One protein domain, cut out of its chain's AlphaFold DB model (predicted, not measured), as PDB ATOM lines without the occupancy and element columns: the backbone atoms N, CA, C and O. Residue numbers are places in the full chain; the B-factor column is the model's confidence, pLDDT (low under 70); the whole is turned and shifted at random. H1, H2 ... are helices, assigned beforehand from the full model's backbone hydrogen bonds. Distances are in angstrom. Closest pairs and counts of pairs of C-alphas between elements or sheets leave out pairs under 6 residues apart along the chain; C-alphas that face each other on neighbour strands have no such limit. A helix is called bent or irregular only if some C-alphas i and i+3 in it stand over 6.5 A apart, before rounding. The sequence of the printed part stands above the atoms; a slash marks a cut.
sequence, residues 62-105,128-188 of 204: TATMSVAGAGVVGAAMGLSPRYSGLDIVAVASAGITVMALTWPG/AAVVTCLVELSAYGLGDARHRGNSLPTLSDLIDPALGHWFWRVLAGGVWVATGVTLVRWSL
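Overview. This is residues 62 to 105 and 128 to 188 of the 204 residues of an uncharacterized protein of Nakamurella panacisegetis (UniProt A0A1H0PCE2). Three long helices, H5, H1 and H2, lie side by side in a bundle; from one end of H5 the short H4 leads away to a fourth long helix, H3, which lies off the bundle and touches no helix. The printed part has 105 residues with five named helices, H1 to H5 in order along the chain, and no named strand; the class is all helix. The whole is loose, with a radius of gyration of the C-alphas of 16.6 A, and elongated, spanning 54 by 31 by 20 A.

Along the chain. Find C-alpha 166 at (8.244, -28.029, 8.641); from there H5, the longest helix, runs 33.1 A to C-alpha 188 at (17.762, 2.631, 16.783). H1, residues 63 to 79, begins at C-alpha 63 (23.436, -11.212, 19.515) and covers 24.2 A. H2, residues 85 to 102, covers 25.8 A, H3, residues 128 to 146, 27.2 A, and H4, residues 155 to 163, 12.2 A. H4 is irregular, but only just: C-alphas 158 and 161 are 6.9 A apart.

Arrangement. Begin at H5, the hub. It touches H1, closest at the C-alphas of Gly 74 and Val 170, 4.1 A, opposite ways at a shallow tilt of 33 degrees, only just short of steep. H2 touches H5 with residues 94 to 102 alone, closest at the C-alphas of Val 98 and Val 181, 6.0 A, the same way at a shallow tilt of 28 degrees. H1 and H2 form a helical hairpin, closest at the C-alphas of Val 73 and Ala 94, 5.6 A. H4 and H5 only just touch, only at the corner, with 3 pairs of C-alphas within 8 A, closest Leu 163 and Arg 169, 5.3 A. H3 is close to H4 but not clearly touching, closest at the C-alphas of Glu 136 and Leu 155, 6.4 A, and apart from H5. Every O i to N i+4 pair is within hydrogen-bond range in H1, H2 and H5; in H3 it is 14 of 15, in H4 3 of 5.

Size, cuts and confidence. Look for the farthest C-alphas at Gly 105 and Arg 148, 55.5 A apart. Residues 106 to 127 are not printed, and C-alphas 105 and 128 are 29.6 A apart across the cut. Of the links printed whole, none is long. Low confidence, pLDDT under 70, falls on residues 104 to 105, 145 to 150 and 187 to 188.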
ATOM      1  N   THR A  62      21.952 -10.006  24.052       81.56
ATOM      2  CA  THR A  62      23.136 -10.236  23.214       81.56
ATOM      3  C   THR A  62      22.741 -10.727  21.818       81.56
ATOM      4  O   THR A  62      21.627 -11.207  21.598       81.56
ATOM      5  N   ALA A  63      23.657 -10.636  20.846       79.50
ATOM      6  CA  ALA A  63      23.436 -11.212  19.515       79.50
ATOM      7  C   ALA A  63      23.123 -12.718  19.593       79.50
ATOM      8  O   ALA A  63      22.211 -13.187  18.918       79.50
ATOM      9  N   THR A  64      23.802 -13.443  20.488       84.62
ATOM     10  CA  THR A  64      23.554 -14.865  20.749       84.62
ATOM     11  C   THR A  64      22.139 -15.116  21.259       84.62
ATOM     12  O   THR A  64      21.480 -16.023  20.766       84.62
ATOM     13  N   MET A  65      21.630 -14.290  22.185       83.00
ATOM     14  CA  MET A  65      20.239 -14.395  22.649       83.00
ATOM     15  C   MET A  65      19.244 -14.143  21.516       83.00
ATOM     16  O   MET A  65      18.221 -14.817  21.445       83.00
ATOM     17  N   SER A  66      19.545 -13.211  20.606       80.75
ATOM     18  CA  SER A  66      18.688 -12.961  19.445       80.75
ATOM     19  C   SER A  66      18.656 -14.136  18.470       80.75
ATOM     20  O   SER A  66      17.579 -14.510  18.010       80.75
ATOM     21  N   VAL A  67      19.813 -14.742  18.186       84.31
ATOM     22  CA  VAL A  67      19.910 -15.934  17.328       84.31
ATOM     23  C   VAL A  67      19.226 -17.131  17.986       84.31
ATOM     24  O   VAL A  67      18.447 -17.820  17.333       84.31
ATOM     25  N   ALA A  68      19.452 -17.347  19.284       85.81
ATOM     26  CA  ALA A  68      18.799 -18.411  20.040       85.81
ATOM     27  C   ALA A  68      17.274 -18.228  20.061       85.81
ATOM     28  O   ALA A  68      16.545 -19.173  19.780       85.81
ATOM     29  N   GLY A  69      16.787 -17.007  20.308       83.31
ATOM     30  CA  GLY A  69      15.359 -16.689  20.257       83.31
ATOM     31  C   GLY A  69      14.753 -16.931  18.873       83.31
ATOM     32  O   GLY A  69      13.702 -17.559  18.773       83.31
ATOM     33  N   ALA A  70      15.439 -16.515  17.802       82.62
ATOM     34  CA  ALA A  70      15.015 -16.797  16.429       82.62
ATOM     35  C   ALA A  70      14.961 -18.304  16.134       82.62
ATOM     36  O   ALA A  70      14.004 -18.771  15.520       82.62
ATOM     37  N   GLY A  71      15.949 -19.068  16.609       85.81
ATOM     38  CA  GLY A  71      15.984 -20.523  16.476       85.81
ATOM     39  C   GLY A  71      14.845 -21.213  17.226       85.81
ATOM     40  O   GLY A  71      14.171 -22.063  16.652       85.81
ATOM     41  N   VAL A  72      14.583 -20.816  18.476       86.88
ATOM     42  CA  VAL A  72      13.488 -21.364  19.298       86.88
ATOM     43  C   VAL A  72      12.132 -21.081  18.659       86.88
ATOM     44  O   VAL A  72      11.318 -21.989  18.524       86.88
ATOM     45  N   VAL A  73      11.903 -19.844  18.220       84.06
ATOM     46  CA  VAL A  73      10.664 -19.456  17.538       84.06
ATOM     47  C   VAL A  73      10.507 -20.204  16.214       84.06
ATOM     48  O   VAL A  73       9.443 -20.760  15.954       84.06
ATOM     49  N   GLY A  74      11.561 -20.262  15.396       84.31
ATOM     50  CA  GLY A  74      11.550 -21.006  14.138       84.31
ATOM     51  C   GLY A  74      11.229 -22.483  14.362       84.31
ATOM     52  O   GLY A  74      10.348 -23.024  13.701       84.31
ATOM     53  N   ALA A  75      11.870 -23.124  15.342       86.69
ATOM     54  CA  ALA A  75      11.587 -24.508  15.712       86.69
ATOM     55  C   ALA A  75      10.140 -24.693  16.196       86.69
ATOM     56  O   ALA A  75       9.465 -25.617  15.743       86.69
ATOM     57  N   ALA A  76       9.637 -23.798  17.051       86.06
ATOM     58  CA  ALA A  76       8.253 -23.831  17.516       86.06
ATOM     59  C   ALA A  76       7.258 -23.721  16.350       86.06
ATOM     60  O   ALA A  76       6.289 -24.477  16.306       86.06
ATOM     61  N   MET A  77       7.524 -22.848  15.373       82.12
ATOM     62  CA  MET A  77       6.717 -22.744  14.154       82.12
ATOM     63  C   MET A  77       6.841 -23.983  13.264       82.12
ATOM     64  O   MET A  77       5.853 -24.422  12.698       82.12
ATOM     65  N   GLY A  78       8.026 -24.575  13.125       87.88
ATOM     66  CA  GLY A  78       8.213 -25.781  12.310       87.88
ATOM     67  C   GLY A  78       7.496 -27.008  12.859       87.88
ATOM     68  O   GLY A  78       6.945 -27.796  12.092       87.88
ATOM     69  N   LEU A  79       7.506 -27.154  14.184       88.62
ATOM     70  CA  LEU A  79       6.998 -28.329  14.887       88.62
ATOM     71  C   LEU A  79       5.519 -28.213  15.274       88.62
ATOM     72  O   LEU A  79       4.890 -29.235  15.549       88.62
ATOM     73  N   SER A  80       4.946 -27.005  15.310       88.44
ATOM     74  CA  SER A  80       3.530 -26.837  15.645       88.44
ATOM     75  C   SER A  80       2.641 -27.457  14.557       88.44
ATOM     76  O   SER A  80       2.930 -27.311  13.368       88.44
ATOM     77  N   PRO A  81       1.528 -28.123  14.900       86.31
ATOM     78  CA  PRO A  81       0.551 -28.528  13.899       86.31
ATOM     79  C   PRO A  81       0.009 -27.291  13.177       86.31
ATOM     80  O   PRO A  81      -0.407 -26.318  13.814       86.31
ATOM     81  N   ARG A  82       0.035 -27.316  11.847       83.00
ATOM     82  CA  ARG A  82      -0.408 -26.194  11.017       83.00
ATOM     83  C   ARG A  82      -1.899 -25.914  11.229       83.00
ATOM     84  O   ARG A  82      -2.674 -26.855  11.387       83.00
ATOM     85  N   TYR A  83      -2.283 -24.637  11.239       79.88
ATOM     86  CA  TYR A  83      -3.662 -24.176  11.493       79.88
ATOM     87  C   TYR A  83      -4.243 -24.608  12.848       79.88
ATOM     88  O   TYR A  83      -5.457 -24.618  13.041       79.88
ATOM     89  N   SER A  84      -3.386 -24.973  13.803       87.06
ATOM     90  CA  SER A  84      -3.811 -25.243  15.172       87.06
ATOM     91  C   SER A  84      -3.662 -24.001  16.045       87.06
ATOM     92  O   SER A  84      -2.914 -23.075  15.727       87.06
ATOM     93  N   GLY A  85      -4.303 -24.009  17.216       84.25
ATOM     94  CA  GLY A  85      -4.074 -22.975  18.228       84.25
ATOM     95  C   GLY A  85      -2.599 -22.841  18.637       84.25
ATOM     96  O   GLY A  85      -2.166 -21.750  18.997       84.25
ATOM     97  N   LEU A  86      -1.797 -23.909  18.520       84.50
ATOM     98  CA  LEU A  86      -0.358 -23.862  18.803       84.50
ATOM     99  C   LEU A  86       0.407 -23.003  17.794       84.50
ATOM    100  O   LEU A  86       1.390 -22.369  18.166       84.50
ATOM    101  N   ASP A  87      -0.045 -22.948  16.542       81.50
ATOM    102  CA  ASP A  87       0.563 -22.105  15.512       81.50
ATOM    103  C   ASP A  87       0.355 -20.618  15.837       81.50
ATOM    104  O   ASP A  87       1.297 -19.827  15.803       81.50
ATOM    105  N   ILE A  88      -0.848 -20.256  16.300       82.19
ATOM    106  CA  ILE A  88      -1.167 -18.902  16.780       82.19
ATOM    107  C   ILE A  88      -0.269 -18.525  17.965       82.19
ATOM    108  O   ILE A  88       0.310 -17.438  17.989       82.19
ATOM    109  N   VAL A  89      -0.112 -19.427  18.939       83.94
ATOM    110  CA  VAL A  89       0.765 -19.209  20.102       83.94
ATOM    111  C   VAL A  89       2.232 -19.073  19.676       83.94
ATOM    112  O   VAL A  89       2.946 -18.211  20.196       83.94
ATOM    113  N   ALA A  90       2.688 -19.862  18.699       83.69
ATOM    114  CA  ALA A  90       4.045 -19.767  18.166       83.69
ATOM    115  C   ALA A  90       4.289 -18.405  17.494       83.69
ATOM    116  O   ALA A  90       5.273 -17.735  17.807       83.69
ATOM    117  N   VAL A  91       3.363 -17.929  16.660       82.00
ATOM    118  CA  VAL A  91       3.460 -16.605  16.019       82.00
ATOM    119  C   VAL A  91       3.386 -15.470  17.047       82.00
ATOM    120  O   VAL A  91       4.174 -14.524  16.990       82.00
ATOM    121  N   ALA A  92       2.489 -15.561  18.030       83.06
ATOM    122  CA  ALA A  92       2.396 -14.564  19.093       83.06
ATOM    123  C   ALA A  92       3.693 -14.498  19.918       83.06
ATOM    124  O   ALA A  92       4.229 -13.413  20.159       83.06
ATOM    125  N   SER A  93       4.247 -15.655  20.294       80.56
ATOM    126  CA  SER A  93       5.520 -15.724  21.018       80.56
ATOM    127  C   SER A  93       6.700 -15.241  20.169       80.56
ATOM    128  O   SER A  93       7.598 -14.604  20.719       80.56
ATOM    129  N   ALA A  94       6.672 -15.420  18.842       81.19
ATOM    130  CA  ALA A  94       7.619 -14.800  17.914       81.19
ATOM    131  C   ALA A  94       7.609 -13.273  18.031       81.19
ATOM    132  O   ALA A  94       8.657 -12.654  18.225       81.19
ATOM    133  N   GLY A  95       6.419 -12.669  17.957       79.25
ATOM    134  CA  GLY A  95       6.241 -11.223  18.086       79.25
ATOM    135  C   GLY A  95       6.732 -10.704  19.435       79.25
ATOM    136  O   GLY A  95       7.529  -9.765  19.483       79.25
ATOM    137  N   ILE A  96       6.337 -11.365  20.528       81.94
ATOM    138  CA  ILE A  96       6.793 -11.037  21.889       81.94
ATOM    139  C   ILE A  96       8.314 -11.166  21.997       81.94
ATOM    140  O   ILE A  96       8.963 -10.296  22.571       81.94
ATOM    141  N   THR A  97       8.895 -12.211  21.410       80.06
ATOM    142  CA  THR A  97      10.342 -12.444  21.409       80.06
ATOM    143  C   THR A  97      11.066 -11.334  20.663       80.06
ATOM    144  O   THR A  97      12.029 -10.795  21.194       80.06
ATOM    145  N   VAL A  98      10.592 -10.915  19.483       78.69
ATOM    146  CA  VAL A  98      11.165  -9.755  18.775       78.69
ATOM    147  C   VAL A  98      11.071  -8.507  19.647       78.69
ATOM    148  O   VAL A  98      12.074  -7.812  19.800       78.69
ATOM    149  N   MET A  99       9.918  -8.234  20.265       76.94
ATOM    150  CA  MET A  99       9.750  -7.070  21.142       76.94
ATOM    151  C   MET A  99      10.706  -7.116  22.340       76.94
ATOM    152  O   MET A  99      11.403  -6.140  22.591       76.94
ATOM    153  N   ALA A 100      10.822  -8.254  23.023       78.12
ATOM    154  CA  ALA A 100      11.734  -8.434  24.150       78.12
ATOM    155  C   ALA A 100      13.210  -8.330  23.724       78.12
ATOM    156  O   ALA A 100      14.014  -7.701  24.408       78.12
ATOM    157  N   LEU A 101      13.563  -8.900  22.566       75.19
ATOM    158  CA  LEU A 101      14.921  -8.886  22.016       75.19
ATOM    159  C   LEU A 101      15.355  -7.518  21.482       75.19
ATOM    160  O   LEU A 101      16.543  -7.270  21.266       75.19
ATOM    161  N   THR A 102      14.396  -6.653  21.190       71.94
ATOM    162  CA  THR A 102      14.654  -5.337  20.604       71.94
ATOM    163  C   THR A 102      14.318  -4.200  21.550       71.94
ATOM    164  O   THR A 102      14.635  -3.048  21.242       71.94
ATOM    165  N   TRP A 103      13.746  -4.517  22.716       73.94
ATOM    166  CA  TRP A 103      13.399  -3.536  23.725       73.94
ATOM    167  C   TRP A 103      14.641  -2.726  24.111       73.94
ATOM    168  O   TRP A 103      15.677  -3.307  24.463       73.94
ATOM    169  N   PRO A 104      14.583  -1.384  24.049       61.75
ATOM    170  CA  PRO A 104      15.694  -0.550  24.462       61.75
ATOM    171  C   PRO A 104      15.975  -0.783  25.948       61.75
ATOM    172  O   PRO A 104      15.223  -0.336  26.810       61.75
ATOM    173  N   GLY A 105      17.056  -1.501  26.256       58.50
ATOM    174  CA  GLY A 105      17.487  -1.687  27.638       58.50
ATOM    175  C   GLY A 105      17.724  -0.336  28.316       58.50
ATOM    176  O   GLY A 105      18.370   0.547  27.733       58.50
ATOM    177  N   ALA A 128       5.080  -0.698   0.958       83.19
ATOM    178  CA  ALA A 128       5.174  -2.141   0.761       83.19
ATOM    179  C   ALA A 128       3.957  -2.865   1.359       83.19
ATOM    180  O   ALA A 128       3.317  -3.647   0.664       83.19
ATOM    181  N   ALA A 129       3.574  -2.535   2.598       78.81
ATOM    182  CA  ALA A 129       2.400  -3.115   3.250       78.81
ATOM    183  C   ALA A 129       1.097  -2.817   2.488       78.81
ATOM    184  O   ALA A 129       0.285  -3.719   2.278       78.81
ATOM    185  N   VAL A 130       0.906  -1.573   2.036       81.31
ATOM    186  CA  VAL A 130      -0.266  -1.179   1.238       81.31
ATOM    187  C   VAL A 130      -0.288  -1.918  -0.098       81.31
ATOM    188  O   VAL A 130      -1.327  -2.457  -0.459       81.31
ATOM    189  N   VAL A 131       0.838  -1.996  -0.813       87.56
ATOM    190  CA  VAL A 131       0.930  -2.716  -2.094       87.56
ATOM    191  C   VAL A 131       0.614  -4.196  -1.903       87.56
ATOM    192  O   VAL A 131      -0.220  -4.722  -2.632       87.56
ATOM    193  N   THR A 132       1.203  -4.859  -0.906       83.50
ATOM    194  CA  THR A 132       0.898  -6.265  -0.603       83.50
ATOM    195  C   THR A 132      -0.582  -6.457  -0.269       83.50
ATOM    196  O   THR A 132      -1.203  -7.381  -0.784       83.50
ATOM    197  N   CYS A 133      -1.175  -5.555   0.521       83.12
ATOM    198  CA  CYS A 133      -2.600  -5.596   0.846       83.12
ATOM    199  C   CYS A 133      -3.483  -5.430  -0.403       83.12
ATOM    200  O   CYS A 133      -4.418  -6.202  -0.607       83.12
ATOM    201  N   LEU A 134      -3.164  -4.468  -1.276       86.19
ATOM    202  CA  LEU A 134      -3.896  -4.232  -2.523       86.19
ATOM    203  C   LEU A 134      -3.775  -5.407  -3.496       86.19
ATOM    204  O   LEU A 134      -4.768  -5.766  -4.127       86.19
ATOM    205  N   VAL A 135      -2.591  -6.013  -3.607       88.62
ATOM    206  CA  VAL A 135      -2.374  -7.221  -4.416       88.62
ATOM    207  C   VAL A 135      -3.243  -8.363  -3.895       88.62
ATOM    208  O   VAL A 135      -3.978  -8.966  -4.675       88.62
ATOM    209  N   GLU A 136      -3.230  -8.607  -2.585       85.19
ATOM    210  CA  GLU A 136      -3.998  -9.693  -1.970       85.19
ATOM    211  C   GLU A 136      -5.514  -9.475  -2.098       85.19
ATOM    212  O   GLU A 136      -6.254 -10.389  -2.463       85.19
ATOM    213  N   LEU A 137      -5.985  -8.246  -1.860       84.00
ATOM    214  CA  LEU A 137      -7.385  -7.855  -2.037       84.00
ATOM    215  C   LEU A 137      -7.828  -8.001  -3.498       84.00
ATOM    216  O   LEU A 137      -8.929  -8.485  -3.757       84.00
ATOM    217  N   SER A 138      -6.976  -7.615  -4.449       85.50
ATOM    218  CA  SER A 138      -7.278  -7.739  -5.879       85.50
ATOM    219  C   SER A 138      -7.352  -9.202  -6.306       85.50
ATOM    220  O   SER A 138      -8.295  -9.578  -6.999       85.50
ATOM    221  N   ALA A 139      -6.404 -10.037  -5.864       84.50
ATOM    222  CA  ALA A 139      -6.408 -11.473  -6.143       84.50
ATOM    223  C   ALA A 139      -7.668 -12.145  -5.576       84.50
ATOM    224  O   ALA A 139      -8.370 -12.851  -6.300       84.50
ATOM    225  N   TYR A 140      -8.008 -11.837  -4.320       80.94
ATOM    226  CA  TYR A 140      -9.213 -12.350  -3.673       80.94
ATOM    227  C   TYR A 140     -10.492 -11.908  -4.402       80.94
ATOM    228  O   TYR A 140     -11.325 -12.741  -4.748       80.94
ATOM    229  N   GLY A 141     -10.634 -10.609  -4.690       82.00
ATOM    230  CA  GLY A 141     -11.816 -10.069  -5.365       82.00
ATOM    231  C   GLY A 141     -11.997 -10.603  -6.790       82.00
ATOM    232  O   GLY A 141     -13.114 -10.927  -7.188       82.00
ATOM    233  N   LEU A 142     -10.908 -10.752  -7.552       80.88
ATOM    234  CA  LEU A 142     -10.941 -11.343  -8.895       80.88
ATOM    235  C   LEU A 142     -11.255 -12.845  -8.867       80.88
ATOM    236  O   LEU A 142     -11.893 -13.344  -9.797       80.88
ATOM    237  N   GLY A 143     -10.809 -13.553  -7.825       75.38
ATOM    238  CA  GLY A 143     -11.134 -14.958  -7.596       75.38
ATOM    239  C   GLY A 143     -12.615 -15.165  -7.274       75.38
ATOM    240  O   GLY A 143     -13.272 -15.981  -7.920       75.38
ATOM    241  N   ASP A 144     -13.151 -14.376  -6.341       72.75
ATOM    242  CA  ASP A 144     -14.542 -14.470  -5.886       72.75
ATOM    243  C   ASP A 144     -15.535 -14.024  -6.972       72.75
ATOM    244  O   ASP A 144     -16.484 -14.734  -7.290       72.75
ATOM    245  N   ALA A 145     -15.271 -12.913  -7.670       64.19
ATOM    246  CA  ALA A 145     -16.170 -12.407  -8.712       64.19
ATOM    247  C   ALA A 145     -16.328 -13.354  -9.915       64.19
ATOM    248  O   ALA A 145     -17.278 -13.212 -10.690       64.19
ATOM    249  N   ARG A 146     -15.401 -14.302 -10.118       58.28
ATOM    250  CA  ARG A 146     -15.402 -15.140 -11.320       58.28
ATOM    251  C   ARG A 146     -16.105 -16.482 -11.188       58.28
ATOM    252  O   ARG A 146     -16.498 -16.950 -12.246       58.28
ATOM    253  N   HIS A 147     -16.292 -17.090 -10.007       55.00
ATOM    254  CA  HIS A 147     -17.024 -18.370  -9.779       55.00
ATOM    255  C   HIS A 147     -16.806 -19.500 -10.837       55.00
ATOM    256  O   HIS A 147     -17.575 -20.455 -10.923       55.00
ATOM    257  N   ARG A 148     -15.763 -19.421 -11.675       53.38
ATOM    258  CA  ARG A 148     -15.582 -20.206 -12.907       53.38
ATOM    259  C   ARG A 148     -14.139 -20.679 -12.989       53.38
ATOM    260  O   ARG A 148     -13.361 -20.158 -13.779       53.38
ATOM    261  N   GLY A 149     -13.785 -21.626 -12.123       58.22
ATOM    262  CA  GLY A 149     -12.664 -22.567 -12.282       58.22
ATOM    263  C   GLY A 149     -11.232 -22.024 -12.392       58.22
ATOM    264  O   GLY A 149     -10.311 -22.827 -12.379       58.22
ATOM    265  N   ASN A 150     -11.020 -20.709 -12.500       61.06
ATOM    266  CA  ASN A 150      -9.708 -20.099 -12.716       61.06
ATOM    267  C   ASN A 150      -9.530 -18.865 -11.818       61.06
ATOM    268  O   ASN A 150      -9.358 -17.734 -12.281       61.06
ATOM    269  N   SER A 151      -9.680 -19.080 -10.513       72.94
ATOM    270  CA  SER A 151      -9.377 -18.091  -9.483       72.94
ATOM    271  C   SER A 151      -7.868 -17.841  -9.447       72.94
ATOM    272  O   SER A 151      -7.083 -18.782  -9.354       72.94
ATOM    273  N   LEU A 152      -7.466 -16.572  -9.547       81.06
ATOM    274  CA  LEU A 152      -6.072 -16.171  -9.365       81.06
ATOM    275  C   LEU A 152      -5.649 -16.536  -7.934       81.06
ATOM    276  O   LEU A 152      -6.330 -16.099  -7.002       81.06
ATOM    277  N   PRO A 153      -4.578 -17.327  -7.746       83.00
ATOM    278  CA  PRO A 153      -4.131 -17.691  -6.412       83.00
ATOM    279  C   PRO A 153      -3.684 -16.435  -5.670       83.00
ATOM    280  O   PRO A 153      -3.001 -15.570  -6.234       83.00
ATOM    281  N   THR A 154      -4.082 -16.330  -4.408       86.50
ATOM    282  CA  THR A 154      -3.575 -15.281  -3.526       86.50
ATOM    283  C   THR A 154      -2.094 -15.514  -3.231       86.50
ATOM    284  O   THR A 154      -1.564 -16.614  -3.427       86.50
ATOM    285  N   LEU A 155      -1.389 -14.484  -2.760       85.81
ATOM    286  CA  LEU A 155       0.014 -14.636  -2.374       85.81
ATOM    287  C   LEU A 155       0.143 -15.652  -1.230       85.81
ATOM    288  O   LEU A 155       1.092 -16.436  -1.200       85.81
ATOM    289  N   SER A 156      -0.863 -15.696  -0.354       82.94
ATOM    290  CA  SER A 156      -1.003 -16.727   0.672       82.94
ATOM    291  C   SER A 156      -1.096 -18.129   0.062       82.94
ATOM    292  O   SER A 156      -0.323 -18.990   0.465       82.94
ATOM    293  N   ASP A 157      -1.940 -18.344  -0.955       86.38
ATOM    294  CA  ASP A 157      -2.088 -19.652  -1.624       86.38
ATOM    295  C   ASP A 157      -0.797 -20.113  -2.315       86.38
ATOM    296  O   ASP A 157      -0.519 -21.307  -2.383       86.38
ATOM    297  N   LEU A 158       0.008 -19.176  -2.824       89.06
ATOM    298  CA  LEU A 158       1.298 -19.486  -3.450       89.06
ATOM    299  C   LEU A 158       2.358 -19.902  -2.427       89.06
ATOM    300  O   LEU A 158       3.185 -20.771  -2.702       89.06
ATOM    301  N   ILE A 159       2.348 -19.274  -1.252       88.75
ATOM    302  CA  ILE A 159       3.291 -19.570  -0.168       88.75
ATOM    303  C   ILE A 159       2.845 -20.806   0.628       88.75
ATOM    304  O   ILE A 159       3.679 -21.504   1.213       88.75
ATOM    305  N   ASP A 160       1.546 -21.106   0.627       89.50
ATOM    306  CA  ASP A 160       0.939 -22.146   1.447       89.50
ATOM    307  C   ASP A 160       1.611 -23.526   1.293       89.50
ATOM    308  O   ASP A 160       1.984 -24.101   2.319       89.50
ATOM    309  N   PRO A 161       1.888 -24.046   0.080       92.31
ATOM    310  CA  PRO A 161       2.529 -25.349  -0.085       92.31
ATOM    311  C   PRO A 161       3.943 -25.388   0.496       92.31
ATOM    312  O   PRO A 161       4.335 -26.381   1.111       92.31
ATOM    313  N   ALA A 162       4.702 -24.296   0.356       92.06
ATOM    314  CA  ALA A 162       6.033 -24.198   0.943       92.06
ATOM    315  C   ALA A 162       5.938 -24.267   2.471       92.06
ATOM    316  O   ALA A 162       6.613 -25.087   3.094       92.06
ATOM    317  N   LEU A 163       5.024 -23.499   3.071       88.62
ATOM    318  CA  LEU A 163       4.754 -23.538   4.511       88.62
ATOM    319  C   LEU A 163       4.072 -24.833   4.982       88.62
ATOM    320  O   LEU A 163       3.931 -25.029   6.183       88.62
ATOM    321  N   GLY A 164       3.690 -25.744   4.086       89.44
ATOM    322  CA  GLY A 164       3.271 -27.097   4.452       89.44
ATOM    323  C   GLY A 164       4.423 -27.958   4.980       89.44
ATOM    324  O   GLY A 164       4.203 -28.865   5.781       89.44
ATOM    325  N   HIS A 165       5.666 -27.654   4.593       92.75
ATOM    326  CA  HIS A 165       6.845 -28.365   5.080       92.75
ATOM    327  C   HIS A 165       7.432 -27.693   6.324       92.75
ATOM    328  O   HIS A 165       7.766 -26.507   6.317       92.75
ATOM    329  N   TRP A 166       7.655 -28.489   7.376       92.75
ATOM    330  CA  TRP A 166       8.244 -28.029   8.641       92.75
ATOM    331  C   TRP A 166       9.550 -27.248   8.428       92.75
ATOM    332  O   TRP A 166       9.746 -26.206   9.045       92.75
ATOM    333  N   PHE A 167      10.407 -27.702   7.508       93.88
ATOM    334  CA  PHE A 167      11.693 -27.074   7.207       93.88
ATOM    335  C   PHE A 167      11.534 -25.619   6.745       93.88
ATOM    336  O   PHE A 167      12.173 -24.717   7.286       93.88
ATOM    337  N   TRP A 168      10.633 -25.373   5.791       93.31
ATOM    338  CA  TRP A 168      10.376 -24.028   5.281       93.31
ATOM    339  C   TRP A 168       9.729 -23.128   6.330       93.31
ATOM    340  O   TRP A 168      10.023 -21.937   6.356       93.31
ATOM    341  N   ARG A 169       8.920 -23.679   7.243       89.94
ATOM    342  CA  ARG A 169       8.365 -22.923   8.378       89.94
ATOM    343  C   ARG A 169       9.442 -22.502   9.375       89.94
ATOM    344  O   ARG A 169       9.421 -21.357   9.820       89.94
ATOM    345  N   VAL A 170      10.402 -23.381   9.685       90.50
ATOM    346  CA  VAL A 170      11.554 -23.026  10.538       90.50
ATOM    347  C   VAL A 170      12.347 -21.889   9.904       90.50
ATOM    348  O   VAL A 170      12.639 -20.897  10.573       90.50
ATOM    349  N   LEU A 171      12.661 -22.012   8.611       90.50
ATOM    350  CA  LEU A 171      13.385 -20.971   7.884       90.50
ATOM    351  C   LEU A 171      12.602 -19.659   7.834       90.50
ATOM    352  O   LEU A 171      13.165 -18.613   8.148       90.50
ATOM    353  N   ALA A 172      11.313 -19.704   7.498       88.12
ATOM    354  CA  ALA A 172      10.459 -18.523   7.444       88.12
ATOM    355  C   ALA A 172      10.378 -17.825   8.811       88.12
ATOM    356  O   ALA A 172      10.591 -16.616   8.886       88.12
ATOM    357  N   GLY A 173      10.161 -18.577   9.895       87.19
ATOM    358  CA  GLY A 173      10.140 -18.038  11.258       87.19
ATOM    359  C   GLY A 173      11.482 -17.430  11.675       87.19
ATOM    360  O   GLY A 173      11.526 -16.323  12.214       87.19
ATOM    361  N   GLY A 174      12.592 -18.103  11.360       86.94
ATOM    362  CA  GLY A 174      13.939 -17.596  11.628       86.94
ATOM    363  C   GLY A 174      14.244 -16.299  10.872       86.94
ATOM    364  O   GLY A 174      14.675 -15.317  11.480       86.94
ATOM    365  N   VAL A 175      13.961 -16.265   9.564       88.19
ATOM    366  CA  VAL A 175      14.120 -15.069   8.718       88.19
ATOM    367  C   VAL A 175      13.229 -13.933   9.212       88.19
ATOM    368  O   VAL A 175      13.684 -12.789   9.271       88.19
ATOM    369  N   TRP A 176      11.996 -14.230   9.621       86.44
ATOM    370  CA  TRP A 176      11.060 -13.246  10.155       86.44
ATOM    371  C   TRP A 176      11.595 -12.572  11.421       86.44
ATOM    372  O   TRP A 176      11.689 -11.342  11.478       86.44
ATOM    373  N   VAL A 177      12.020 -13.359  12.417       85.00
ATOM    374  CA  VAL A 177      12.589 -12.825  13.665       85.00
ATOM    375  C   VAL A 177      13.877 -12.051  13.387       85.00
ATOM    376  O   VAL A 177      14.039 -10.938  13.888       85.00
ATOM    377  N   ALA A 178      14.777 -12.592  12.561       84.31
ATOM    378  CA  ALA A 178      16.031 -11.929  12.206       84.31
ATOM    379  C   ALA A 178      15.790 -10.580  11.509       84.31
ATOM    380  O   ALA A 178      16.427  -9.580  11.853       84.31
ATOM    381  N   THR A 179      14.835 -10.532  10.579       84.06
ATOM    382  CA  THR A 179      14.436  -9.304   9.879       84.06
ATOM    383  C   THR A 179      13.855  -8.292  10.860       84.06
ATOM    384  O   THR A 179      14.300  -7.144  10.879       84.06
ATOM    385  N   GLY A 180      12.938  -8.714  11.738       83.00
ATOM    386  CA  GLY A 180      12.353  -7.850  12.766       83.00
ATOM    387  C   GLY A 180      13.406  -7.258  13.705       83.00
ATOM    388  O   GLY A 180      13.459  -6.043  13.899       83.00
ATOM    389  N   VAL A 181      14.313  -8.092  14.224       82.06
ATOM    390  CA  VAL A 181      15.415  -7.643  15.088       82.06
ATOM    391  C   VAL A 181      16.325  -6.655  14.363       82.06
ATOM    392  O   VAL A 181      16.690  -5.621  14.926       82.06
ATOM    393  N   THR A 182      16.675  -6.945  13.111       82.50
ATOM    394  CA  THR A 182      17.555  -6.091  12.307       82.50
ATOM    395  C   THR A 182      16.905  -4.745  12.014       82.50
ATOM    396  O   THR A 182      17.558  -3.717  12.177       82.50
ATOM    397  N   LEU A 183      15.616  -4.721  11.667       78.75
ATOM    398  CA  LEU A 183      14.878  -3.486  11.406       78.75
ATOM    399  C   LEU A 183      14.780  -2.593  12.636       78.75
ATOM    400  O   LEU A 183      15.022  -1.387  12.535       78.75
ATOM    401  N   VAL A 184      14.472  -3.169  13.802       75.19
ATOM    402  CA  VAL A 184      14.409  -2.383  15.038       75.19
ATOM    403  C   VAL A 184      15.803  -1.906  15.447       75.19
ATOM    404  O   VAL A 184      15.979  -0.750  15.811       75.19
ATOM    405  N   ARG A 185      16.845  -2.733  15.334       75.94
ATOM    406  CA  ARG A 185      18.213  -2.278  15.642       75.94
ATOM    407  C   ARG A 185      18.683  -1.183  14.693       75.94
ATOM    408  O   ARG A 185      19.257  -0.190  15.139       75.94
ATOM    409  N   TRP A 186      18.410  -1.335  13.404       75.25
ATOM    410  CA  TRP A 186      18.761  -0.345  12.397       75.25
ATOM    411  C   TRP A 186      18.066   0.995  12.658       75.25
ATOM    412  O   TRP A 186      18.724   2.039  12.642       75.25
ATOM    413  N   SER A 187      16.776   0.979  13.005       67.38
ATOM    414  CA  SER A 187      16.060   2.206  13.372       67.38
ATOM    415  C   SER A 187      16.637   2.884  14.613       67.38
ATOM    416  O   SER A 187      16.740   4.111  14.646       67.38
ATOM    417  N   LEU A 188      17.094   2.103  15.595       68.69
ATOM    418  CA  LEU A 188      17.762   2.631  16.783       68.69
ATOM    419  C   LEU A 188      19.114   3.283  16.449       68.69
ATOM    420  O   LEU A 188      19.471   4.269  17.097       68.69
TER     421      LEU A 188